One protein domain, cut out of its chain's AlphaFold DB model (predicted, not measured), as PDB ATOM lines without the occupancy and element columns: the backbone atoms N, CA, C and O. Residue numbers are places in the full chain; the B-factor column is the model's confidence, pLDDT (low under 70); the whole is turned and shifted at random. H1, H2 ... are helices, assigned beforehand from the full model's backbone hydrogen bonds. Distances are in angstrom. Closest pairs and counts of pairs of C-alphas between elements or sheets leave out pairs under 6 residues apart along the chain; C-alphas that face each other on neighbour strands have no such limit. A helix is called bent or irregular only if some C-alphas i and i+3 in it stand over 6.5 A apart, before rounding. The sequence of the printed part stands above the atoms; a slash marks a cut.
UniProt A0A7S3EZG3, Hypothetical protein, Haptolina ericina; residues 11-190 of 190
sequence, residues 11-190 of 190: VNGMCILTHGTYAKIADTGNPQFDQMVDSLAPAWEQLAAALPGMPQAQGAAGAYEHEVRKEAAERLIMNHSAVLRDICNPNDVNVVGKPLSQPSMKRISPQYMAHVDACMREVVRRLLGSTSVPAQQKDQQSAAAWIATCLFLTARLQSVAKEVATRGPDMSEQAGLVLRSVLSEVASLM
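This is residues 11 to 190 of the 190 residues of the protein "Hypothetical protein" of Haptolina ericina (UniProt A0A7S3EZG3). The helical hairpin of H4 and H5 makes the core; H1 and H2 follow one another along one side of it, and the hairpin of H6 and H7 crosses its opposite side, with short H3 packed on H5 and H7. Residues 11 to 18 stick out as a tail. The printed part has 180 residues with seven named helices, H1 to H7 in order, and no named strand; it is all helix and compact, with a radius of gyration of the C-alphas of 15.9 A and spans of 43 by 41 by 36 A.

H1, residues 31 to 40, begins at C-alpha (203.716, 183.213, 198.367). H2 is residues 42 to 53 and H3 residues 59 to 63. H4, residues 66 to 87, is 27.5 A long, with a kink of 72 degrees near residue 81. H5, residues 110 to 127, is 25.5 A, and H6, residues 140 to 156, 24.0 A. H7, residues 173 to 188, 22.6 A, ends at C-alpha (207.021, 205.600, 224.598). H2, H4 and H5 are irregular: C-alphas 49 and 52 are 7.1 A apart, 78 and 81 8.1 A, 111 and 114 7.8 A.

H5 is the hub, touching six helices. H1, H2, H4 and H5 form a bundle, helices roughly aligned; in it H4 and H5 run opposite ways at 5 degrees, a shallow tilt, closest at C-alphas Ala 73 and Val 124, 5.3 A. H7 touches H4 at a steep tilt of 66 degrees, closest at C-alphas Val 68 and Ala 175, 5.0 A. Every O i to N i+4 pair is within hydrogen-bond range in H6 and H7, but 5 of 6 in H1, 3 of 8 in H2 (i+3: 6 of 9), 0 of 1 in H3 (i+3: 1 of 2), 16 of 18 in H4 and 12 of 14 in H5.

The printed part has no cut. The links H4 to H5, H5 to H6 and H6 to H7 are long. Residues 11 to 29, 92 to 104, 131 to 136 and 159 to 168 have pLDDT under 70.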
ATOM      1  N   VAL A  11     235.562 195.533 196.768       37.78
ATOM      2  CA  VAL A  11     235.843 196.670 195.880       37.78
ATOM      3  C   VAL A  11     236.275 197.835 196.769       37.78
ATOM      4  O   VAL A  11     235.534 198.258 197.649       37.78
ATOM      5  N   ASN A  12     237.508 198.320 196.582       31.25
ATOM      6  CA  ASN A  12     238.132 199.401 197.364       31.25
ATOM      7  C   ASN A  12     238.234 199.155 198.883       31.25
ATOM      8  O   ASN A  12     238.107 200.084 199.674       31.25
ATOM      9  N   GLY A  13     238.450 197.906 199.314       33.31
ATOM     10  CA  GLY A  13     238.606 197.569 200.740       33.31
ATOM     11  C   GLY A  13     237.325 197.707 201.573       33.31
ATOM     12  O   GLY A  13     237.359 197.483 202.780       33.31
ATOM     13  N   MET A  14     236.198 198.025 200.933       27.44
ATOM     14  CA  MET A  14     234.872 198.052 201.531       27.44
ATOM     15  C   MET A  14     234.101 196.833 201.018       27.44
ATOM     16  O   MET A  14     234.109 196.529 199.822       27.44
ATOM     17  N   CYS A  15     233.473 196.086 201.925       32.50
ATOM     18  CA  CYS A  15     232.625 194.953 201.569       32.50
ATOM     19  C   CYS A  15     231.334 195.501 200.942       32.50
ATOM     20  O   CYS A  15     230.362 195.779 201.639       32.50
ATOM     21  N   ILE A  16     231.348 195.741 199.629       32.34
ATOM     22  CA  ILE A  16     230.163 196.167 198.884       32.34
ATOM     23  C   ILE A  16     229.401 194.899 198.510       32.34
ATOM     24  O   ILE A  16     229.708 194.234 197.522       32.34
ATOM     25  N   LEU A  17     228.429 194.523 199.338       35.53
ATOM     26  CA  LEU A  17     227.565 193.381 199.067       35.53
ATOM     27  C   LEU A  17     226.585 193.772 197.950       35.53
ATOM     28  O   LEU A  17     225.541 194.380 198.170       35.53
ATOM     29  N   THR A  18     226.964 193.469 196.710       31.67
ATOM     30  CA  THR A  18     226.144 193.677 195.516       31.67
ATOM     31  C   THR A  18     224.910 192.769 195.552       31.67
ATOM     32  O   THR A  18     225.051 191.567 195.352       31.67
ATOM     33  N   HIS A  19     223.730 193.344 195.825       38.94
ATOM     34  CA  HIS A  19     222.371 193.077 195.292       38.94
ATOM     35  C   HIS A  19     221.895 191.641 194.925       38.94
ATOM     36  O   HIS A  19     220.860 191.503 194.283       38.94
ATOM     37  N   GLY A  20     222.568 190.555 195.317       31.92
ATOM     38  CA  GLY A  20     222.306 189.221 194.752       31.92
ATOM     39  C   GLY A  20     222.238 188.051 195.731       31.92
ATOM     40  O   GLY A  20     222.234 186.908 195.282       31.92
ATOM     41  N   THR A  21     222.232 188.267 197.051       32.84
ATOM     42  CA  THR A  21     222.361 187.140 198.008       32.84
ATOM     43  C   THR A  21     221.529 187.253 199.289       32.84
ATOM     44  O   THR A  21     221.813 186.555 200.258       32.84
ATOM     45  N   TYR A  22     220.480 188.082 199.312       44.19
ATOM     46  CA  TYR A  22     219.774 188.415 200.561       44.19
ATOM     47  C   TYR A  22     218.456 187.687 200.843       44.19
ATOM     48  O   TYR A  22     217.832 187.939 201.869       44.19
ATOM     49  N   ALA A  23     218.057 186.709 200.031       38.44
ATOM     50  CA  ALA A  23     216.906 185.873 200.358       38.44
ATOM     51  C   ALA A  23     217.060 184.450 199.809       38.44
ATOM     52  O   ALA A  23     216.659 184.129 198.697       38.44
ATOM     53  N   LYS A  24     217.615 183.565 200.633       36.59
ATOM     54  CA  LYS A  24     217.103 182.191 200.739       36.59
ATOM     55  C   LYS A  24     216.826 181.906 202.208       36.59
ATOM     56  O   LYS A  24     217.418 181.021 202.817       36.59
ATOM     57  N   ILE A  25     215.980 182.742 202.795       42.34
ATOM     58  CA  ILE A  25     215.296 182.408 204.044       42.34
ATOM     59  C   ILE A  25     214.059 181.632 203.605       42.34
ATOM     60  O   ILE A  25     213.470 181.994 202.587       42.34
ATOM     61  N   ALA A  26     213.776 180.504 204.259       43.81
ATOM     62  CA  ALA A  26     212.878 179.500 203.715       43.81
ATOM     63  C   ALA A  26     211.504 180.104 203.411       43.81
ATOM     64  O   ALA A  26     210.956 180.854 204.221       43.81
ATOM     65  N   ASP A  27     211.006 179.761 202.224       49.34
ATOM     66  CA  ASP A  27     209.628 179.941 201.791       49.34
ATOM     67  C   ASP A  27     208.706 179.660 202.980       49.34
ATOM     68  O   ASP A  27     208.754 178.576 203.575       49.34
ATOM     69  N   THR A  28     207.911 180.652 203.377       53.38
ATOM     70  CA  THR A  28     206.960 180.477 204.484       53.38
ATOM     71  C   THR A  28     205.842 179.492 204.132       53.38
ATOM     72  O   THR A  28     204.963 179.228 204.955       53.38
ATOM     73  N   GLY A  29     205.862 178.957 202.904       60.94
ATOM     74  CA  GLY A  29     204.787 178.198 202.293       60.94
ATOM     75  C   GLY A  29     203.639 179.103 201.851       60.94
ATOM     76  O   GLY A  29     202.606 178.598 201.412       60.94
ATOM     77  N   ASN A  30     203.791 180.428 201.980       70.06
ATOM     78  CA  ASN A  30     202.780 181.423 201.654       70.06
ATOM     79  C   ASN A  30     203.353 182.488 200.697       70.06
ATOM     80  O   ASN A  30     203.874 183.515 201.139       70.06
ATOM     81  N   PRO A  31     203.183 182.299 199.375       75.81
ATOM     82  CA  PRO A  31     203.716 183.213 198.367       75.81
ATOM     83  C   PRO A  31     203.233 184.663 198.504       75.81
ATOM     84  O   PRO A  31     203.971 185.581 198.165       75.81
ATOM     85  N   GLN A  32     202.015 184.892 199.009       78.50
ATOM     86  CA  GLN A  32     201.492 186.251 199.211       78.50
ATOM     87  C   GLN A  32     202.215 186.970 200.353       78.50
ATOM     88  O   GLN A  32     202.496 188.163 200.257       78.50
ATOM     89  N   PHE A  33     202.535 186.241 201.424       79.88
ATOM     90  CA  PHE A  33     203.303 186.769 202.548       79.88
ATOM     91  C   PHE A  33     204.714 187.162 202.111       79.88
ATOM     92  O   PHE A  33     205.164 188.271 202.397       79.88
ATOM     93  N   ASP A  34     205.381 186.283 201.363       79.75
ATOM     94  CA  ASP A  34     206.737 186.526 200.880       79.75
ATOM     95  C   ASP A  34     206.795 187.675 199.860       79.75
ATOM     96  O   ASP A  34     207.640 188.559 199.991       79.75
ATOM     97  N   GLN A  35     205.829 187.762 198.938       83.69
ATOM     98  CA  GLN A  35     205.706 188.906 198.023       83.69
ATOM     99  C   GLN A  35     205.510 190.238 198.758       83.69
ATOM    100  O   GLN A  35     206.051 191.262 198.338       83.69
ATOM    101  N   MET A  36     204.749 190.246 199.857       85.19
ATOM    102  CA  MET A  36     204.545 191.460 200.648       85.19
ATOM    103  C   MET A  36     205.843 191.909 201.327       85.19
ATOM    104  O   MET A  36     206.162 193.097 201.276       85.19
ATOM    105  N   VAL A  37     206.624 190.981 201.892       85.38
ATOM    106  CA  VAL A  37     207.948 191.284 202.467       85.38
ATOM    107  C   VAL A  37     208.881 191.861 201.404       85.38
ATOM    108  O   VAL A  37     209.499 192.901 201.628       85.38
ATOM    109  N   ASP A  38     208.947 191.229 200.235       83.88
ATOM    110  CA  ASP A  38     209.840 191.652 199.155       83.88
ATOM    111  C   ASP A  38     209.451 193.034 198.598       83.88
ATOM    112  O   ASP A  38     210.322 193.835 198.256       83.88
ATOM    113  N   SER A  39     208.156 193.378 198.597       87.44
ATOM    114  CA  SER A  39     207.678 194.706 198.177       87.44
ATOM    115  C   SER A  39     208.149 195.855 199.085       87.44
ATOM    116  O   SER A  39     208.173 197.010 198.659       87.44
ATOM    117  N   LEU A  40     208.542 195.552 200.329       87.19
ATOM    118  CA  LEU A  40     209.005 196.531 201.319       87.19
ATOM    119  C   LEU A  40     210.529 196.732 201.295       87.19
ATOM    120  O   LEU A  40     211.016 197.742 201.808       87.19
ATOM    121  N   ALA A  41     211.280 195.822 200.662       83.69
ATOM    122  CA  ALA A  41     212.744 195.834 200.627       83.69
ATOM    123  C   ALA A  41     213.380 197.134 200.074       83.69
ATOM    124  O   ALA A  41     214.352 197.596 200.674       83.69
ATOM    125  N   PRO A  42     212.849 197.806 199.027       87.56
ATOM    126  CA  PRO A  42     213.490 199.006 198.472       87.56
ATOM    127  C   PRO A  42     213.647 200.168 199.470       87.56
ATOM    128  O   PRO A  42     214.577 200.966 199.376       87.56
ATOM    129  N   ALA A  43     212.764 200.274 200.468       85.75
ATOM    130  CA  ALA A  43     212.875 201.307 201.499       85.75
ATOM    131  C   ALA A  43     214.087 201.100 202.428       85.75
ATOM    132  O   ALA A  43     214.574 202.054 203.038       85.75
ATOM    133  N   TRP A  44     214.592 199.868 202.523       89.06
ATOM    134  CA  TRP A  44     215.769 199.523 203.315       89.06
ATOM    135  C   TRP A  44     217.079 199.872 202.610       89.06
ATOM    136  O   TRP A  44     218.069 200.147 203.285       89.06
ATOM    137  N   GLU A  45     217.087 199.950 201.279       87.25
ATOM    138  CA  GLU A  45     218.263 200.363 200.500       87.25
ATOM    139  C   GLU A  45     218.674 201.803 200.829       87.25
ATOM    140  O   GLU A  45     219.858 202.100 200.986       87.25
ATOM    141  N   GLN A  46     217.696 202.691 201.026       84.75
ATOM    142  CA  GLN A  46     217.945 204.081 201.422       84.75
ATOM    143  C   GLN A  46     218.586 204.171 202.814       84.75
ATOM    144  O   GLN A  46     219.481 204.984 203.036       84.75
ATOM    145  N   LEU A  47     218.161 203.311 203.745       87.31
ATOM    146  CA  LEU A  47     218.746 203.231 205.084       87.31
ATOM    147  C   LEU A  47     220.159 202.639 205.042       87.31
ATOM    148  O   LEU A  47     221.052 203.142 205.720       87.31
ATOM    149  N   ALA A  48     220.384 201.615 204.214       88.12
ATOM    150  CA  ALA A  48     221.707 201.035 204.003       88.12
ATOM    151  C   ALA A  48     222.689 202.064 203.417       88.12
ATOM    152  O   ALA A  48     223.826 202.167 203.873       88.12
ATOM    153  N   ALA A  49     222.238 202.880 202.463       87.69
ATOM    154  CA  ALA A  49     223.045 203.942 201.866       87.69
ATOM    155  C   ALA A  49     223.444 205.046 202.868       87.69
ATOM    156  O   ALA A  49     224.439 205.735 202.647       87.69
ATOM    157  N   ALA A  50     222.708 205.207 203.971       86.06
ATOM    158  CA  ALA A  50     222.987 206.205 205.005       86.06
ATOM    159  C   ALA A  50     224.033 205.755 206.049       86.06
ATOM    160  O   ALA A  50     224.546 206.594 206.791       86.06
ATOM    161  N   LEU A  51     224.394 204.465 206.095       85.06
ATOM    162  CA  LEU A  51     225.375 203.913 207.044       85.06
ATOM    163  C   LEU A  51     226.751 204.613 207.046       85.06
ATOM    164  O   LEU A  51     227.294 204.821 208.130       85.06
ATOM    165  N   PRO A  52     227.346 205.007 205.900       84.31
ATOM    166  CA  PRO A  52     228.665 205.645 205.904       84.31
ATOM    167  C   PRO A  52     228.662 207.080 206.444       84.31
ATOM    168  O   PRO A  52     229.708 207.577 206.848       84.31
ATOM    169  N   GLY A  53     227.512 207.761 206.408       80.94
ATOM    170  CA  GLY A  53     227.388 209.192 206.698       80.94
ATOM    171  C   GLY A  53     226.691 209.510 208.018       80.94
ATOM    172  O   GLY A  53     226.258 210.647 208.187       80.94
ATOM    173  N   MET A  54     226.530 208.519 208.902       83.56
ATOM    174  CA  MET A  54     225.740 208.609 210.135       83.56
ATOM    175  C   MET A  54     226.050 209.889 210.934       83.56
ATOM    176  O   MET A  54     227.135 210.006 211.510       83.56
ATOM    177  N   PRO A  55     225.111 210.849 211.016       84.06
ATOM    178  CA  PRO A  55     225.298 212.045 211.827       84.06
ATOM    179  C   PRO A  55     225.312 211.738 213.336       84.06
ATOM    180  O   PRO A  55     225.125 210.602 213.798       84.06
ATOM    181  N   GLN A  56     225.514 212.794 214.128       84.94
ATOM    182  CA  GLN A  56     225.315 212.759 215.574       84.94
ATOM    183  C   GLN A  56     223.877 212.320 215.879       84.94
ATOM    184  O   GLN A  56     222.922 212.960 215.436       84.94
ATOM    185  N   ALA A  57     223.717 211.244 216.649       86.69
ATOM    186  CA  ALA A  57     222.397 210.800 217.070       86.69
ATOM    187  C   ALA A  57     221.822 211.683 218.182       86.69
ATOM    188  O   ALA A  57     222.553 212.231 219.006       86.69
ATOM    189  N   GLN A  58     220.496 211.783 218.213       85.06
ATOM    190  CA  GLN A  58     219.736 212.393 219.306       85.06
ATOM    191  C   GLN A  58     218.901 211.323 220.022       85.06
ATOM    192  O   GLN A  58     218.880 210.158 219.613       85.06
ATOM    193  N   GLY A  59     218.203 211.725 221.087       87.56
ATOM    194  CA  GLY A  59     217.343 210.827 221.854       87.56
ATOM    195  C   GLY A  59     218.134 209.707 222.526       87.56
ATOM    196  O   GLY A  59     219.309 209.875 222.860       87.56
ATOM    197  N   ALA A  60     217.503 208.546 222.686       90.88
ATOM    198  CA  ALA A  60     218.118 207.377 223.312       90.88
ATOM    199  C   ALA A  60     219.421 206.936 222.621       90.88
ATOM    200  O   ALA A  60     220.374 206.555 223.296       90.88
ATOM    201  N   ALA A  61     219.495 207.026 221.288       91.25
ATOM    202  CA  ALA A  61     220.702 206.676 220.541       91.25
ATOM    203  C   ALA A  61     221.865 207.649 220.818       91.25
ATOM    204  O   ALA A  61     223.016 207.227 220.840       91.25
ATOM    205  N   GLY A  62     221.591 208.930 221.081       90.00
ATOM    206  CA  GLY A  62     222.621 209.953 221.307       90.00
ATOM    207  C   GLY A  62     223.528 209.714 222.520       90.00
ATOM    208  O   GLY A  62     224.601 210.305 222.596       90.00
ATOM    209  N   ALA A  63     223.132 208.833 223.443       91.75
ATOM    210  CA  ALA A  63     223.935 208.438 224.602       91.75
ATOM    211  C   ALA A  63     225.029 207.396 224.283       91.75
ATOM    212  O   ALA A  63     225.777 207.017 225.182       91.75
ATOM    213  N   TYR A  64     225.114 206.917 223.036       92.81
ATOM    214  CA  TYR A  64     225.985 205.809 222.641       92.81
ATOM    215  C   TYR A  64     226.952 206.183 221.513       92.81
ATOM    216  O   TYR A  64     226.631 206.952 220.600       92.81
ATOM    217  N   GLU A  65     228.127 205.553 221.551       92.12
ATOM    218  CA  GLU A  65     229.194 205.715 220.564       92.12
ATOM    219  C   GLU A  65     228.747 205.372 219.138       92.12
ATOM    220  O   GLU A  65     227.894 204.507 218.908       92.12
ATOM    221  N   HIS A  66     229.370 206.033 218.160       92.00
ATOM    222  CA  HIS A  66     229.064 205.863 216.738       92.00
ATOM    223  C   HIS A  66     229.102 204.394 216.288       92.00
ATOM    224  O   HIS A  66     228.127 203.905 215.716       92.00
ATOM    225  N   GLU A  67     230.185 203.676 216.595       91.19
ATOM    226  CA  GLU A  67     230.371 202.284 216.160       91.19
ATOM    227  C   GLU A  67     229.332 201.328 216.765       91.19
ATOM    228  O   GLU A  67     228.866 200.412 216.092       91.19
ATOM    229  N   VAL A  68     228.901 201.582 218.005       92.56
ATOM    230  CA  VAL A  68     227.889 200.767 218.695       92.56
ATOM    231  C   VAL A  68     226.524 200.917 218.024       92.56
ATOM    232  O   VAL A  68     225.821 199.934 217.778       92.56
ATOM    233  N   ARG A  69     226.149 202.155 217.681       94.19
ATOM    234  CA  ARG A  69     224.912 202.432 216.940       94.19
ATOM    235  C   ARG A  69     224.945 201.845 215.539       94.19
ATOM    236  O   ARG A  69     223.943 201.289 215.088       94.19
ATOM    237  N   LYS A  70     226.085 201.985 214.862       93.56
ATOM    238  CA  LYS A  70     226.298 201.475 213.511       93.56
ATOM    239  C   LYS A  70     226.137 199.961 213.471       93.56
ATOM    240  O   LYS A  70     225.372 199.481 212.644       93.56
ATOM    241  N   GLU A  71     226.741 199.222 214.404       93.38
ATOM    242  CA  GLU A  71     226.565 197.766 214.494       93.38
ATOM    243  C   GLU A  71     225.081 197.383 214.624       93.38
ATOM    244  O   GLU A  71     224.585 196.545 213.868       93.38
ATOM    245  N   ALA A  72     224.347 198.016 215.545       94.06
ATOM    246  CA  ALA A  72     222.924 197.739 215.739       94.06
ATOM    247  C   ALA A  72     222.095 198.036 214.473       94.06
ATOM    248  O   ALA A  72     221.238 197.234 214.088       94.06
ATOM    249  N   ALA A  73     222.368 199.164 213.804       94.12
ATOM    250  CA  ALA A  73     221.705 199.549 212.561       94.12
ATOM    251  C   ALA A  73     222.012 198.560 211.427       94.12
ATOM    252  O   ALA A  73     221.086 198.047 210.803       94.12
ATOM    253  N   GLU A  74     223.288 198.242 211.198       93.38
ATOM    254  CA  GLU A  74     223.733 197.288 210.176       93.38
ATOM    255  C   GLU A  74     223.077 195.925 210.368       93.38
ATOM    256  O   GLU A  74     222.538 195.355 209.420       93.38
ATOM    257  N   ARG A  75     223.053 195.414 211.604       91.44
ATOM    258  CA  ARG A  75     222.454 194.110 211.910       91.44
ATOM    259  C   ARG A  75     220.966 194.072 211.605       91.44
ATOM    260  O   ARG A  75     220.497 193.071 211.059       91.44
ATOM    261  N   LEU A  76     220.230 195.131 211.937       93.06
ATOM    262  CA  LEU A  76     218.799 195.195 211.662       93.06
ATOM    263  C   LEU A  76     218.519 195.398 210.165       93.06
ATOM    264  O   LEU A  76     217.654 194.712 209.631       93.06
ATOM    265  N   ILE A  77     219.289 196.247 209.476       92.12
ATOM    266  CA  ILE A  77     219.195 196.450 208.019       92.12
ATOM    267  C   ILE A  77     219.473 195.144 207.273       92.12
ATOM    268  O   ILE A  77     218.692 194.745 206.416       92.12
ATOM    269  N   MET A  78     220.552 194.434 207.606       88.19
ATOM    270  CA  MET A  78     220.929 193.202 206.903       88.19
ATOM    271  C   MET A  78     219.940 192.056 207.120       88.19
ATOM    272  O   MET A  78     219.801 191.199 206.251       88.19
ATOM    273  N   ASN A  79     219.261 192.024 208.269       89.94
ATOM    274  CA  ASN A  79     218.339 190.949 208.633       89.94
ATOM    275  C   ASN A  79     216.862 191.358 208.556       89.94
ATOM    276  O   ASN A  79     216.009 190.579 208.983       89.94
ATOM    277  N   HIS A  80     216.535 192.544 208.031       90.62
ATOM    278  CA  HIS A  80     215.188 193.117 208.117       90.62
ATOM    279  C   HIS A  80     214.105 192.159 207.611       90.62
ATOM    280  O   HIS A  80     213.110 191.940 208.295       90.62
ATOM    281  N   SER A  81     214.327 191.500 206.470       89.44
ATOM    282  CA  SER A  81     213.350 190.575 205.898       89.44
ATOM    283  C   SER A  81     213.191 189.315 206.756       89.44
ATOM    284  O   SER A  81     212.095 188.778 206.865       89.44
ATOM    285  N   ALA A  82     214.261 188.830 207.396       85.56
ATOM    286  CA  ALA A  82     214.206 187.694 208.324       85.56
ATOM    287  C   ALA A  82     213.414 188.045 209.588       85.56
ATOM    288  O   ALA A  82     212.586 187.268 210.059       85.56
ATOM    289  N   VAL A  83     213.686 189.235 210.123       89.81
ATOM    290  CA  VAL A  83     213.063 189.770 211.331       89.81
ATOM    291  C   VAL A  83     211.578 190.024 211.088       89.81
ATOM    292  O   VAL A  83     210.755 189.595 211.892       89.81
ATOM    293  N   LEU A  84     211.220 190.628 209.954       90.50
ATOM    294  CA  LEU A  84     209.830 190.867 209.569       90.50
ATOM    295  C   LEU A  84     209.059 189.551 209.404       90.50
ATOM    296  O   LEU A  84     207.946 189.426 209.915       90.50
ATOM    297  N   ARG A  85     209.678 188.543 208.770       87.88
ATOM    298  CA  ARG A  85     209.105 187.194 208.673       87.88
ATOM    299  C   ARG A  85     208.928 186.538 210.044       87.88
ATOM    300  O   ARG A  85     207.908 185.898 210.242       87.88
ATOM    301  N   ASP A  86     209.861 186.696 210.990       87.12
ATOM    302  CA  ASP A  86     209.727 186.133 212.348       87.12
ATOM    303  C   ASP A  86     208.617 186.829 213.147       87.12
ATOM    304  O   ASP A  86     207.792 186.149 213.753       87.12
ATOM    305  N   ILE A  87     208.559 188.167 213.125       90.06
ATOM    306  CA  ILE A  87     207.547 188.954 213.851       90.06
ATOM    307  C   ILE A  87     206.140 188.652 213.335       90.06
ATOM    308  O   ILE A  87     205.221 188.460 214.135       90.06
ATOM    309  N   CYS A  88     205.978 188.620 212.011       89.56
ATOM    310  CA  CYS A  88     204.687 188.469 211.344       89.56
ATOM    311  C   CYS A  88     204.368 187.021 210.961       89.56
ATOM    312  O   CYS A  88     203.465 186.797 210.161       89.56
ATOM    313  N   ASN A  89     205.116 186.043 211.478       84.56
ATOM    314  CA  ASN A  89     204.955 184.648 211.089       84.56
ATOM    315  C   ASN A  89     203.545 184.133 211.444       84.56
ATOM    316  O   ASN A  89     203.220 184.077 212.635       84.56
ATOM    317  N   PRO A  90     202.713 183.736 210.461       75.81
ATOM    318  CA  PRO A  90     201.393 183.178 210.743       75.81
ATOM    319  C   PRO A  90     201.456 181.721 211.223       75.81
ATOM    320  O   PRO A  90     200.458 181.214 211.730       75.81
ATOM    321  N   ASN A  91     202.604 181.059 211.062       72.56
ATOM    322  CA  ASN A  91     202.775 179.640 211.333       72.56
ATOM    323  C   ASN A  91     203.353 179.384 212.732       72.56
ATOM    324  O   ASN A  91     204.105 180.173 213.308       72.56
ATOM    325  N   ASP A  92     203.074 178.192 213.234       68.50
ATOM    326  CA  ASP A  92     203.560 177.594 214.477       68.50
ATOM    327  C   ASP A  92     204.964 176.954 214.339       68.50
ATOM    328  O   ASP A  92     205.528 176.410 215.294       68.50
ATOM    329  N   VAL A  93     205.587 177.112 213.167       65.06
ATOM    330  CA  VAL A  93     206.992 176.792 212.869       65.06
ATOM    331  C   VAL A  93     207.748 178.052 212.458       65.06
ATOM    332  O   VAL A  93     207.161 178.980 211.924       65.06
ATOM    333  N   ASN A  94     209.056 178.113 212.699       65.81
ATOM    334  CA  ASN A  94     209.904 179.245 212.335       65.81
ATOM    335  C   ASN A  94     210.139 179.353 210.814       65.81
ATOM    336  O   ASN A  94     209.776 178.468 210.044       65.81
ATOM    337  N   VAL A  95     210.855 180.405 210.404       61.06
ATOM    338  CA  VAL A  95     211.237 180.706 209.006       61.06
ATOM    339  C   VAL A  95     212.153 179.665 208.337       61.06
ATOM    340  O   VAL A  95     212.661 179.900 207.250       61.06
ATOM    341  N   VAL A  96     212.446 178.544 209.002       60.59
ATOM    342  CA  VAL A  96     213.234 177.405 208.496       60.59
ATOM    343  C   VAL A  96     212.446 176.091 208.668       60.59
ATOM    344  O   VAL A  96     213.009 175.005 208.562       60.59
ATOM    345  N   GLY A  97     211.148 176.161 208.987       60.19
ATOM    346  CA  GLY A  97     210.281 174.994 209.177       60.19
ATOM    347  C   GLY A  97     210.547 174.189 210.455       60.19
ATOM    348  O   GLY A  97     210.089 173.057 210.573       60.19
ATOM    349  N   LYS A  98     211.294 174.737 211.423       66.31
ATOM    350  CA  LYS A  98     211.531 174.104 212.735       66.31
ATOM    351  C   LYS A  98     210.547 174.636 213.781       66.31
ATOM    352  O   LYS A  98     210.096 175.768 213.636       66.31
ATOM    353  N   PRO A  99     210.269 173.907 214.876       66.31
ATOM    354  CA  PRO A  99     209.487 174.447 215.986       66.31
ATOM    355  C   PRO A  99     210.033 175.797 216.473       66.31
ATOM    356  O   PRO A  99     211.251 176.013 216.502       66.31
ATOM    357  N   LEU A 100     209.138 176.716 216.840       67.00
ATOM    358  CA  LEU A 100     209.522 178.033 217.346       67.00
ATOM    359  C   LEU A 100     210.421 177.884 218.583       67.00
ATOM    360  O   LEU A 100     210.044 177.256 219.567       67.00
ATOM    361  N   SER A 101     211.601 178.514 218.568       60.00
ATOM    362  CA  SER A 101     212.536 178.484 219.706       60.00
ATOM    363  C   SER A 101     211.995 179.200 220.953       60.00
ATOM    364  O   SER A 101     212.529 179.022 222.041       60.00
ATOM    365  N   GLN A 102     210.970 180.039 220.787       62.19
ATOM    366  CA  GLN A 102     210.318 180.838 221.830       62.19
ATOM    367  C   GLN A 102     208.797 180.858 221.568       62.19
ATOM    368  O   GLN A 102     208.276 181.827 221.004       62.19
ATOM    369  N   PRO A 103     208.083 179.766 221.901       62.41
ATOM    370  CA  PRO A 103     206.689 179.552 221.501       62.41
ATOM    371  C   PRO A 103     205.684 180.434 222.256       62.41
ATOM    372  O   PRO A 103     204.577 180.645 221.778       62.41
ATOM    373  N   SER A 104     206.060 180.993 223.411       69.25
ATOM    374  CA  SER A 104     205.207 181.897 224.196       69.25
ATOM    375  C   SER A 104     205.103 183.313 223.613       69.25
ATOM    376  O   SER A 104     204.276 184.104 224.068       69.25
ATOM    377  N   MET A 105     205.925 183.660 222.618       76.50
ATOM    378  CA  MET A 105     205.913 184.989 222.008       76.50
ATOM    379  C   MET A 105     204.810 185.100 220.953       76.50
ATOM    380  O   MET A 105     204.892 184.497 219.881       76.50
ATOM    381  N   LYS A 106     203.803 185.928 221.238       80.62
ATOM    382  CA  LYS A 106     202.704 186.209 220.312       80.62
ATOM    383  C   LYS A 106     203.222 186.941 219.070       80.62
ATOM    384  O   LYS A 106     203.767 188.037 219.182       80.62
ATOM    385  N   ARG A 107     203.037 186.328 217.898       86.00
ATOM    386  CA  ARG A 107     203.333 186.938 216.595       86.00
ATOM    387  C   ARG A 107     202.291 187.994 216.238       86.00
ATOM    388  O   ARG A 107     201.135 187.911 216.664       86.00
ATOM    389  N   ILE A 108     202.715 189.003 215.489       88.88
ATOM    390  CA  ILE A 108     201.834 190.060 214.989       88.88
ATOM    391  C   ILE A 108     201.156 189.544 213.716       88.88
ATOM    392  O   ILE A 108     201.773 188.843 212.922       88.88
ATOM    393  N   SER A 109     199.874 189.863 213.517       87.38
ATOM    394  CA  SER A 109     199.166 189.440 212.302       87.38
ATOM    395  C   SER A 109     199.841 190.022 211.046       87.38
ATOM    396  O   SER A 109     200.128 191.225 211.038       87.38
ATOM    397  N   PRO A 110     200.021 189.232 209.964       88.06
ATOM    398  CA  PRO A 110     200.548 189.714 208.686       88.06
ATOM    399  C   PRO A 110     199.847 190.959 208.133       88.06
ATOM    400  O   PRO A 110     200.477 191.755 207.444       88.06
ATOM    401  N   GLN A 111     198.571 191.180 208.470       88.69
ATOM    402  CA  GLN A 111     197.821 192.369 208.042       88.69
ATOM    403  C   GLN A 111     198.442 193.694 208.523       88.69
ATOM    404  O   GLN A 111     198.192 194.738 207.932       88.69
ATOM    405  N   TYR A 112     199.261 193.659 209.581       90.62
ATOM    406  CA  TYR A 112     199.963 194.826 210.115       90.62
ATOM    407  C   TYR A 112     201.425 194.911 209.656       90.62
ATOM    408  O   TYR A 112     202.155 195.777 210.136       90.62
ATOM    409  N   MET A 113     201.878 194.052 208.734       90.69
ATOM    410  CA  MET A 113     203.286 193.959 208.322       90.69
ATOM    411  C   MET A 113     203.866 195.299 207.863       90.69
ATOM    412  O   MET A 113     204.983 195.633 208.244       90.69
ATOM    413  N   ALA A 114     203.106 196.096 207.111       91.75
ATOM    414  CA  ALA A 114     203.557 197.417 206.678       91.75
ATOM    415  C   ALA A 114     203.827 198.364 207.864       91.75
ATOM    416  O   ALA A 114     204.754 199.173 207.816       91.75
ATOM    417  N   HIS A 115     203.056 198.250 208.952       93.19
ATOM    418  CA  HIS A 115     203.294 199.015 210.176       93.19
ATOM    419  C   HIS A 115     204.500 198.480 210.951       93.19
ATOM    420  O   HIS A 115     205.290 199.285 211.440       93.19
ATOM    421  N   VAL A 116     204.674 197.155 211.022       94.19
ATOM    422  CA  VAL A 116     205.851 196.516 211.639       94.19
ATOM    423  C   VAL A 116     207.134 196.957 210.928       94.19
ATOM    424  O   VAL A 116     208.068 197.427 211.573       94.19
ATOM    425  N   ASP A 117     207.154 196.888 209.598       94.38
ATOM    426  CA  ASP A 117     208.277 197.329 208.772       94.38
ATOM    427  C   ASP A 117     208.575 198.823 208.970       94.38
ATOM    428  O   ASP A 117     209.714 199.208 209.235       94.38
ATOM    429  N   ALA A 118     207.542 199.674 208.953       93.69
ATOM    430  CA  ALA A 118     207.701 201.100 209.216       93.69
ATOM    431  C   ALA A 118     208.282 201.386 210.615       93.69
ATOM    432  O   ALA A 118     209.130 202.270 210.742       93.69
ATOM    433  N   CYS A 119     207.879 200.622 211.637       94.81
ATOM    434  CA  CYS A 119     208.438 200.712 212.987       94.81
ATOM    435  C   CYS A 119     209.927 200.341 212.997       94.81
ATOM    436  O   CYS A 119     210.754 201.088 213.519       94.81
ATOM    437  N   MET A 120     210.292 199.224 212.362       95.81
ATOM    438  CA  MET A 120     211.687 198.780 212.278       95.81
ATOM    439  C   MET A 120     212.570 199.801 211.542       95.81
ATOM    440  O   MET A 120     213.682 200.089 211.987       95.81
ATOM    441  N   ARG A 121     212.070 200.403 210.456       93.81
ATOM    442  CA  ARG A 121     212.773 201.474 209.734       93.81
ATOM    443  C   ARG A 121     212.957 202.726 210.587       93.81
ATOM    444  O   ARG A 121     214.023 203.331 210.534       93.81
ATOM    445  N   GLU A 122     211.966 203.106 211.395       94.00
ATOM    446  CA  GLU A 122     212.088 204.232 212.333       94.00
ATOM    447  C   GLU A 122     213.165 203.978 213.396       94.00
ATOM    448  O   GLU A 122     213.964 204.869 213.689       94.00
ATOM    449  N   VAL A 123     213.236 202.758 213.937       94.94
ATOM    450  CA  VAL A 123     214.298 202.357 214.874       94.94
ATOM    451  C   VAL A 123     215.672 202.521 214.220       94.94
ATOM    452  O   VAL A 123     216.554 203.167 214.789       94.94
ATOM    453  N   VAL A 124     215.848 202.013 212.997       94.50
ATOM    454  CA  VAL A 124     217.104 202.172 212.245       94.50
ATOM    455  C   VAL A 124     217.414 203.637 211.968       94.50
ATOM    456  O   VAL A 124     218.542 204.071 212.179       94.50
ATOM    457  N   ARG A 125     216.424 204.431 211.557       92.19
ATOM    458  CA  ARG A 125     216.587 205.865 211.295       92.19
ATOM    459  C   ARG A 125     217.163 206.603 212.511       92.19
ATOM    460  O   ARG A 125     218.047 207.444 212.349       92.19
ATOM    461  N   ARG A 126     216.711 206.258 213.722       92.56
ATOM    462  CA  ARG A 126     217.232 206.818 214.982       92.56
ATOM    463  C   ARG A 126     218.636 206.332 215.313       92.56
ATOM    464  O   ARG A 126     219.470 207.143 215.706       92.56
ATOM    465  N   LEU A 127     218.928 205.047 215.100       94.06
ATOM    466  CA  LEU A 127     220.283 204.501 215.268       94.06
ATOM    467  C   LEU A 127     221.286 205.188 214.330       94.06
ATOM    468  O   LEU A 127     222.375 205.571 214.762       94.06
ATOM    469  N   LEU A 128     220.882 205.439 213.081       91.62
ATOM    470  CA  LEU A 128     221.653 206.187 212.086       91.62
ATOM    471  C   LEU A 128     221.860 207.664 212.463       91.62
ATOM    472  O   LEU A 128     222.661 208.343 211.834       91.62
ATOM    473  N   GLY A 129     221.166 208.171 213.485       86.75
ATOM    474  CA  GLY A 129     221.250 209.556 213.947       86.75
ATOM    475  C   GLY A 129     220.408 210.544 213.141       86.75
ATOM    476  O   GLY A 129     220.515 211.750 213.333       86.75
ATOM    477  N   SER A 130     219.543 210.058 212.252       78.94
ATOM    478  CA  SER A 130     218.600 210.929 211.560       78.94
ATOM    479  C   SER A 130     217.514 211.390 212.530       78.94
ATOM    480  O   SER A 130     216.866 210.581 213.194       78.94
ATOM    481  N   THR A 131     217.266 212.697 212.572       64.00
ATOM    482  CA  THR A 131     216.221 213.330 213.387       64.00
ATOM    483  C   THR A 131     215.304 214.153 212.504       64.00
ATOM    484  O   THR A 131     215.413 215.372 212.407       64.00
ATOM    485  N   SER A 132     214.380 213.474 211.841       49.97
ATOM    486  CA  SER A 132     213.083 214.053 211.538       49.97
ATOM    487  C   SER A 132     212.123 213.641 212.651       49.97
ATOM    488  O   SER A 132     212.319 212.615 213.313       49.97
ATOM    489  N   VAL A 133     211.121 214.486 212.882       57.34
ATOM    490  CA  VAL A 133     209.922 214.222 213.691       57.34
ATOM    491  C   VAL A 133     209.564 212.725 213.646       57.34
ATOM    492  O   VAL A 133     209.622 212.155 212.549       57.34
ATOM    493  N   PRO A 134     209.225 212.081 214.787       58.94
ATOM    494  CA  PRO A 134     208.800 210.685 214.793       58.94
ATOM    495  C   PRO A 134     207.794 210.470 213.671       58.94
ATOM    496  O   PRO A 134     206.906 211.311 213.508       58.94
ATOM    497  N   ALA A 135     207.934 209.399 212.888       67.75
ATOM    498  CA  ALA A 135     206.924 209.104 211.881       67.75
ATOM    499  C   ALA A 135     205.562 209.056 212.588       67.75
ATOM    500  O   ALA A 135     205.321 208.205 213.449       67.75
ATOM    501  N   GLN A 136     204.727 210.050 212.297       66.75
ATOM    502  CA  GLN A 136     203.510 210.273 213.052       66.75
ATOM    503  C   GLN A 136     202.542 209.155 212.687       66.75
ATOM    504  O   GLN A 136     202.227 208.946 211.510       66.75
ATOM    505  N   GLN A 137     202.122 208.395 213.694       76.38
ATOM    506  CA  GLN A 137     201.151 207.336 213.495       76.38
ATOM    507  C   GLN A 137     199.817 207.965 213.122       76.38
ATOM    508  O   GLN A 137     199.361 208.915 213.757       76.38
ATOM    509  N   LYS A 138     199.229 207.470 212.034       78.00
ATOM    510  CA  LYS A 138     198.004 208.046 211.474       78.00
ATOM    511  C   LYS A 138     196.765 207.593 212.241       78.00
ATOM    512  O   LYS A 138     195.737 208.258 212.159       78.00
ATOM    513  N   ASP A 139     196.867 206.486 212.977       87.31
ATOM    514  CA  ASP A 139     195.758 205.877 213.696       87.31
ATOM    515  C   ASP A 139     196.230 204.994 214.869       87.31
ATOM    516  O   ASP A 139     197.413 204.688 215.042       87.31
ATOM    517  N   GLN A 140     195.269 204.576 215.695       88.19
ATOM    518  CA  GLN A 140     195.509 203.759 216.885       88.19
ATOM    519  C   GLN A 140     196.007 202.341 216.552       88.19
ATOM    520  O   GLN A 140     196.715 201.738 217.359       88.19
ATOM    521  N   GLN A 141     195.649 201.784 215.389       87.69
ATOM    522  CA  GLN A 141     196.086 200.441 214.997       87.69
ATOM    523  C   GLN A 141     197.569 200.446 214.637       87.69
ATOM    524  O   GLN A 141     198.300 199.542 215.050       87.69
ATOM    525  N   SER A 142     198.029 201.479 213.929       88.62
ATOM    526  CA  SER A 142     199.438 201.629 213.588       88.62
ATOM    527  C   SER A 142     200.294 201.851 214.843       88.62
ATOM    528  O   SER A 142     201.300 201.163 215.015       88.62
ATOM    529  N   ALA A 143     199.836 202.684 215.784       89.62
ATOM    530  CA  ALA A 143     200.478 202.862 217.091       89.62
ATOM    531  C   ALA A 143     200.558 201.550 217.899       89.62
ATOM    532  O   ALA A 143     201.623 201.175 218.393       89.62
ATOM    533  N   ALA A 144     199.463 200.785 217.970       91.12
ATOM    534  CA  ALA A 144     199.444 199.496 218.663       91.12
ATOM    535  C   ALA A 144     200.392 198.465 218.022       91.12
ATOM    536  O   ALA A 144     201.085 197.734 218.734       91.12
ATOM    537  N   ALA A 145     200.461 198.419 216.687       91.69
ATOM    538  CA  ALA A 145     201.391 197.550 215.970       91.69
ATOM    539  C   ALA A 145     202.855 197.918 216.260       91.69
ATOM    540  O   ALA A 145     203.695 197.030 216.406       91.69
ATOM    541  N   TRP A 146     203.163 199.209 216.402       94.81
ATOM    542  CA  TRP A 146     204.502 199.695 216.738       94.81
ATOM    543  C   TRP A 146     204.918 199.320 218.159       94.81
ATOM    544  O   TRP A 146     206.004 198.771 218.350       94.81
ATOM    545  N   ILE A 147     204.035 199.523 219.142       92.50
ATOM    546  CA  ILE A 147     204.267 199.090 220.529       92.50
ATOM    547  C   ILE A 147     204.509 197.577 220.570       92.50
ATOM    548  O   ILE A 147     205.505 197.120 221.133       92.50
ATOM    549  N   ALA A 148     203.643 196.791 219.921       92.50
ATOM    550  CA  ALA A 148     203.788 195.340 219.856       92.50
ATOM    551  C   ALA A 148     205.114 194.920 219.198       92.50
ATOM    552  O   ALA A 148     205.780 194.012 219.694       92.50
ATOM    553  N   THR A 149     205.528 195.608 218.130       94.12
ATOM    554  CA  THR A 149     206.811 195.371 217.447       94.12
ATOM    555  C   THR A 149     207.992 195.637 218.378       94.12
ATOM    556  O   THR A 149     208.889 194.800 218.487       94.12
ATOM    557  N   CYS A 150     207.976 196.761 219.098       94.06
ATOM    558  CA  CYS A 150     209.048 197.132 220.021       94.06
ATOM    559  C   CYS A 150     209.182 196.131 221.176       94.06
ATOM    560  O   CYS A 150     210.292 195.696 221.497       94.06
ATOM    561  N   LEU A 151     208.055 195.717 221.763       91.31
ATOM    562  CA  LEU A 151     208.019 194.702 222.818       91.31
ATOM    563  C   LEU A 151     208.504 193.343 222.308       91.31
ATOM    564  O   LEU A 151     209.303 192.686 222.978       91.31
ATOM    565  N   PHE A 152     208.068 192.940 221.111       91.00
ATOM    566  CA  PHE A 152     208.495 191.688 220.496       91.00
ATOM    567  C   PHE A 152     210.009 191.672 220.274       91.00
ATOM    568  O   PHE A 152     210.681 190.750 220.726       91.00
ATOM    569  N   LEU A 153     210.562 192.699 219.623       92.06
ATOM    570  CA  LEU A 153     211.997 192.788 219.345       92.06
ATOM    571  C   LEU A 153     212.828 192.844 220.626       92.06
ATOM    572  O   LEU A 153     213.846 192.162 220.722       92.06
ATOM    573  N   THR A 154     212.362 193.584 221.634       90.44
ATOM    574  CA  THR A 154     213.008 193.625 222.948       90.44
ATOM    575  C   THR A 154     213.039 192.231 223.575       90.44
ATOM    576  O   THR A 154     214.094 191.776 224.002       90.44
ATOM    577  N   ALA A 155     211.929 191.497 223.589       86.50
ATOM    578  CA  ALA A 155     211.913 190.134 224.122       86.50
ATOM    579  C   ALA A 155     212.733 189.138 223.274       86.50
ATOM    580  O   ALA A 155     213.229 188.141 223.802       86.50
ATOM    581  N   ARG A 156     212.876 189.389 221.965       84.62
ATOM    582  CA  ARG A 156     213.528 188.479 221.013       84.62
ATOM    583  C   ARG A 156     215.046 188.591 220.992       84.62
ATOM    584  O   ARG A 156     215.710 187.593 220.702       84.62
ATOM    585  N   LEU A 157     215.551 189.801 221.223       84.25
ATOM    586  CA  LEU A 157     216.955 190.157 221.087       84.25
ATOM    587  C   LEU A 157     217.819 189.370 222.070       84.25
ATOM    588  O   LEU A 157     217.639 189.489 223.280       84.25
ATOM    589  N   GLN A 158     218.798 188.637 221.545       77.44
ATOM    590  CA  GLN A 158     219.782 187.904 222.336       77.44
ATOM    591  C   GLN A 158     221.093 188.686 222.329       77.44
ATOM    592  O   GLN A 158     221.887 188.597 221.396       77.44
ATOM    593  N   SER A 159     221.301 189.497 223.364       63.50
ATOM    594  CA  SER A 159     222.488 190.364 223.505       63.50
ATOM    595  C   SER A 159     223.507 189.836 224.514       63.50
ATOM    596  O   SER A 159     224.626 190.337 224.580       63.50
ATOM    597  N   VAL A 160     223.155 188.777 225.248       60.25
ATOM    598  CA  VAL A 160     224.048 188.080 226.175       60.25
ATOM    599  C   VAL A 160     224.182 186.630 225.717       60.25
ATOM    600  O   VAL A 160     223.185 185.938 225.512       60.25
ATOM    601  N   ALA A 161     225.416 186.131 225.607       50.25
ATOM    602  CA  ALA A 161     225.743 184.780 225.127       50.25
ATOM    603  C   ALA A 161     225.150 183.617 225.965       50.25
ATOM    604  O   ALA A 161     225.395 182.452 225.664       50.25
ATOM    605  N   LYS A 162     224.393 183.910 227.031       49.00
ATOM    606  CA  LYS A 162     223.857 182.935 227.990       49.00
ATOM    607  C   LYS A 162     222.342 182.721 227.937       49.00
ATOM    608  O   LYS A 162     221.854 181.875 228.678       49.00
ATOM    609  N   GLU A 163     221.594 183.435 227.096       51.38
ATOM    610  CA  GLU A 163     220.122 183.366 227.137       51.38
ATOM    611  C   GLU A 163     219.540 182.131 226.423       51.38
ATOM    612  O   GLU A 163     218.504 181.623 226.845       51.38
ATOM    613  N   VAL A 164     220.209 181.585 225.396       52.09
ATOM    614  CA  VAL A 164     219.813 180.326 224.735       52.09
ATOM    615  C   VAL A 164     221.063 179.561 224.284       52.09
ATOM    616  O   VAL A 164     221.755 179.986 223.368       52.09
ATOM    617  N   ALA A 165     221.336 178.397 224.887       52.94
ATOM    618  CA  ALA A 165     222.559 177.605 224.664       52.94
ATOM    619  C   ALA A 165     222.801 177.147 223.206       52.94
ATOM    620  O   ALA A 165     223.875 176.646 222.884       52.94
ATOM    621  N   THR A 166     221.811 177.289 222.322       57.22
ATOM    622  CA  THR A 166     221.849 176.819 220.930       57.22
ATOM    623  C   THR A 166     222.035 177.932 219.894       57.22
ATOM    624  O   THR A 166     222.074 177.629 218.701       57.22
ATOM    625  N   ARG A 167     222.154 179.205 220.302       58.19
ATOM    626  CA  ARG A 167     222.285 180.349 219.385       58.19
ATOM    627  C   ARG A 167     223.301 181.372 219.913       58.19
ATOM    628  O   ARG A 167     223.291 181.705 221.091       58.19
ATOM    629  N   GLY A 168     224.196 181.837 219.037       63.91
ATOM    630  CA  GLY A 168     225.140 182.915 219.356       63.91
ATOM    631  C   GLY A 168     224.433 184.273 219.482       63.91
ATOM    632  O   GLY A 168     223.341 184.425 218.933       63.91
ATOM    633  N   PRO A 169     225.032 185.249 220.187       71.94
ATOM    634  CA  PRO A 169     224.442 186.576 220.350       71.94
ATOM    635  C   PRO A 169     224.223 187.259 218.991       71.94
ATOM    636  O   PRO A 169     225.027 187.102 218.072       71.94
ATOM    637  N   ASP A 170     223.135 188.021 218.870       78.62
ATOM    638  CA  ASP A 170     222.742 188.691 217.621       78.62
ATOM    639  C   ASP A 170     223.698 189.843 217.247       78.62
ATOM    640  O   ASP A 170     223.850 190.186 216.071       78.62
ATOM    641  N   MET A 171     224.326 190.444 218.259       84.56
ATOM    642  CA  MET A 171     225.257 191.575 218.187       84.56
ATOM    643  C   MET A 171     226.032 191.696 219.508       84.56
ATOM    644  O   MET A 171     225.778 190.931 220.444       84.56
ATOM    645  N   SER A 172     226.964 192.646 219.599       88.69
ATOM    646  CA  SER A 172     227.634 192.970 220.861       88.69
ATOM    647  C   SER A 172     226.638 193.395 221.951       88.69
ATOM    648  O   SER A 172     225.548 193.896 221.672       88.69
ATOM    649  N   GLU A 173     227.014 193.224 223.220       89.00
ATOM    650  CA  GLU A 173     226.158 193.596 224.357       89.00
ATOM    651  C   GLU A 173     225.788 195.089 224.329       89.00
ATOM    652  O   GLU A 173     224.633 195.453 224.548       89.00
ATOM    653  N   GLN A 174     226.747 195.947 223.963       90.94
ATOM    654  CA  GLN A 174     226.535 197.391 223.829       90.94
ATOM    655  C   GLN A 174     225.600 197.726 222.659       90.94
ATOM    656  O   GLN A 174     224.700 198.554 222.813       90.94
ATOM    657  N   ALA A 175     225.751 197.050 221.513       91.56
ATOM    658  CA  ALA A 175     224.838 197.213 220.381       91.56
ATOM    659  C   ALA A 175     223.414 196.749 220.742       91.56
ATOM    660  O   ALA A 175     222.418 197.383 220.385       91.56
ATOM    661  N   GLY A 176     223.306 195.681 221.531       91.00
ATOM    662  CA  GLY A 176     222.030 195.217 222.054       91.00
ATOM    663  C   GLY A 176     221.376 196.226 222.998       91.00
ATOM    664  O   GLY A 176     220.175 196.482 222.899       91.00
ATOM    665  N   LEU A 177     222.164 196.836 223.884       92.56
ATOM    666  CA  LEU A 177     221.695 197.847 224.826       92.56
ATOM    667  C   LEU A 177     221.190 199.113 224.115       92.56
ATOM    668  O   LEU A 177     220.113 199.616 224.460       92.56
ATOM    669  N   VAL A 178     221.904 199.599 223.091       94.69
ATOM    670  CA  VAL A 178     221.435 200.760 222.317       94.69
ATOM    671  C   VAL A 178     220.151 200.437 221.556       94.69
ATOM    672  O   VAL A 178     219.213 201.232 221.589       94.69
ATOM    673  N   LEU A 179     220.047 199.245 220.955       94.62
ATOM    674  CA  LEU A 179     218.834 198.823 220.254       94.62
ATOM    675  C   LEU A 179     217.632 198.771 221.209       94.62
ATOM    676  O   LEU A 179     216.582 199.321 220.890       94.62
ATOM    677  N   ARG A 180     217.788 198.191 222.408       94.69
ATOM    678  CA  ARG A 180     216.738 198.189 223.449       94.69
ATOM    679  C   ARG A 180     216.335 199.599 223.871       94.69
ATOM    680  O   ARG A 180     215.146 199.868 224.028       94.69
ATOM    681  N   SER A 181     217.304 200.498 224.027       94.31
ATOM    682  CA  SER A 181     217.047 201.886 224.428       94.31
ATOM    683  C   SER A 181     216.222 202.627 223.373       94.31
ATOM    684  O   SER A 181     215.237 203.284 223.710       94.31
ATOM    685  N   VAL A 182     216.562 202.462 222.091       94.62
ATOM    686  CA  VAL A 182     215.803 203.052 220.978       94.62
ATOM    687  C   VAL A 182     214.413 202.424 220.847       94.62
ATOM    688  O   VAL A 182     213.444 203.151 220.656       94.62
ATOM    689  N   LEU A 183     214.275 201.102 220.998       94.88
ATOM    690  CA  LEU A 183     212.965 200.431 220.995       94.88
ATOM    691  C   LEU A 183     212.056 200.953 222.119       94.88
ATOM    692  O   LEU A 183     210.877 201.209 221.885       94.88
ATOM    693  N   SER A 184     212.605 201.148 223.322       93.81
ATOM    694  CA  SER A 184     211.865 201.715 224.454       93.81
ATOM    695  C   SER A 184     211.433 203.156 224.188       93.81
ATOM    696  O   SER A 184     210.299 203.522 224.490       93.81
ATOM    697  N   GLU A 185     212.316 203.975 223.613       93.12
ATOM    698  CA  GLU A 185     211.994 205.351 223.236       93.12
ATOM    699  C   GLU A 185     210.876 205.389 222.186       93.12
ATOM    700  O   GLU A 185     209.890 206.097 222.374       93.12
ATOM    701  N   VAL A 186     210.981 204.595 221.114       92.06
ATOM    702  CA  VAL A 186     209.957 204.525 220.060       92.06
ATOM    703  C   VAL A 186     208.610 204.090 220.633       92.06
ATOM    704  O   VAL A 186     207.605 204.720 220.322       92.06
ATOM    705  N   ALA A 187     208.580 203.076 221.503       91.00
ATOM    706  CA  ALA A 187     207.348 202.623 222.146       91.00
ATOM    707  C   ALA A 187     206.709 203.693 223.048       91.00
ATOM    708  O   ALA A 187     205.489 203.758 223.129       91.00
ATOM    709  N   SER A 188     207.515 204.537 223.704       89.75
ATOM    710  CA  SER A 188     207.021 205.600 224.598       89.75
ATOM    711  C   SER A 188     206.412 206.810 223.879       89.75
ATOM    712  O   SER A 188     205.776 207.643 224.517       89.75
ATOM    713  N   LEU A 189     206.627 206.923 222.566       86.19
ATOM    714  CA  LEU A 189     206.123 208.022 221.736       86.19
ATOM    715  C   LEU A 189     204.786 207.701 221.049       86.19
ATOM    716  O   LEU A 189     204.313 208.516 220.254       86.19
ATOM    717  N   MET A 190     204.232 206.512 221.300       83.19
ATOM    718  CA  MET A 190     202.977 206.012 220.731       83.19
ATOM    719  C   MET A 190     201.832 206.184 221.724       83.19
ATOM    720  O   MET A 190     200.737 206.581 221.268       83.19
TER     721      MET A 190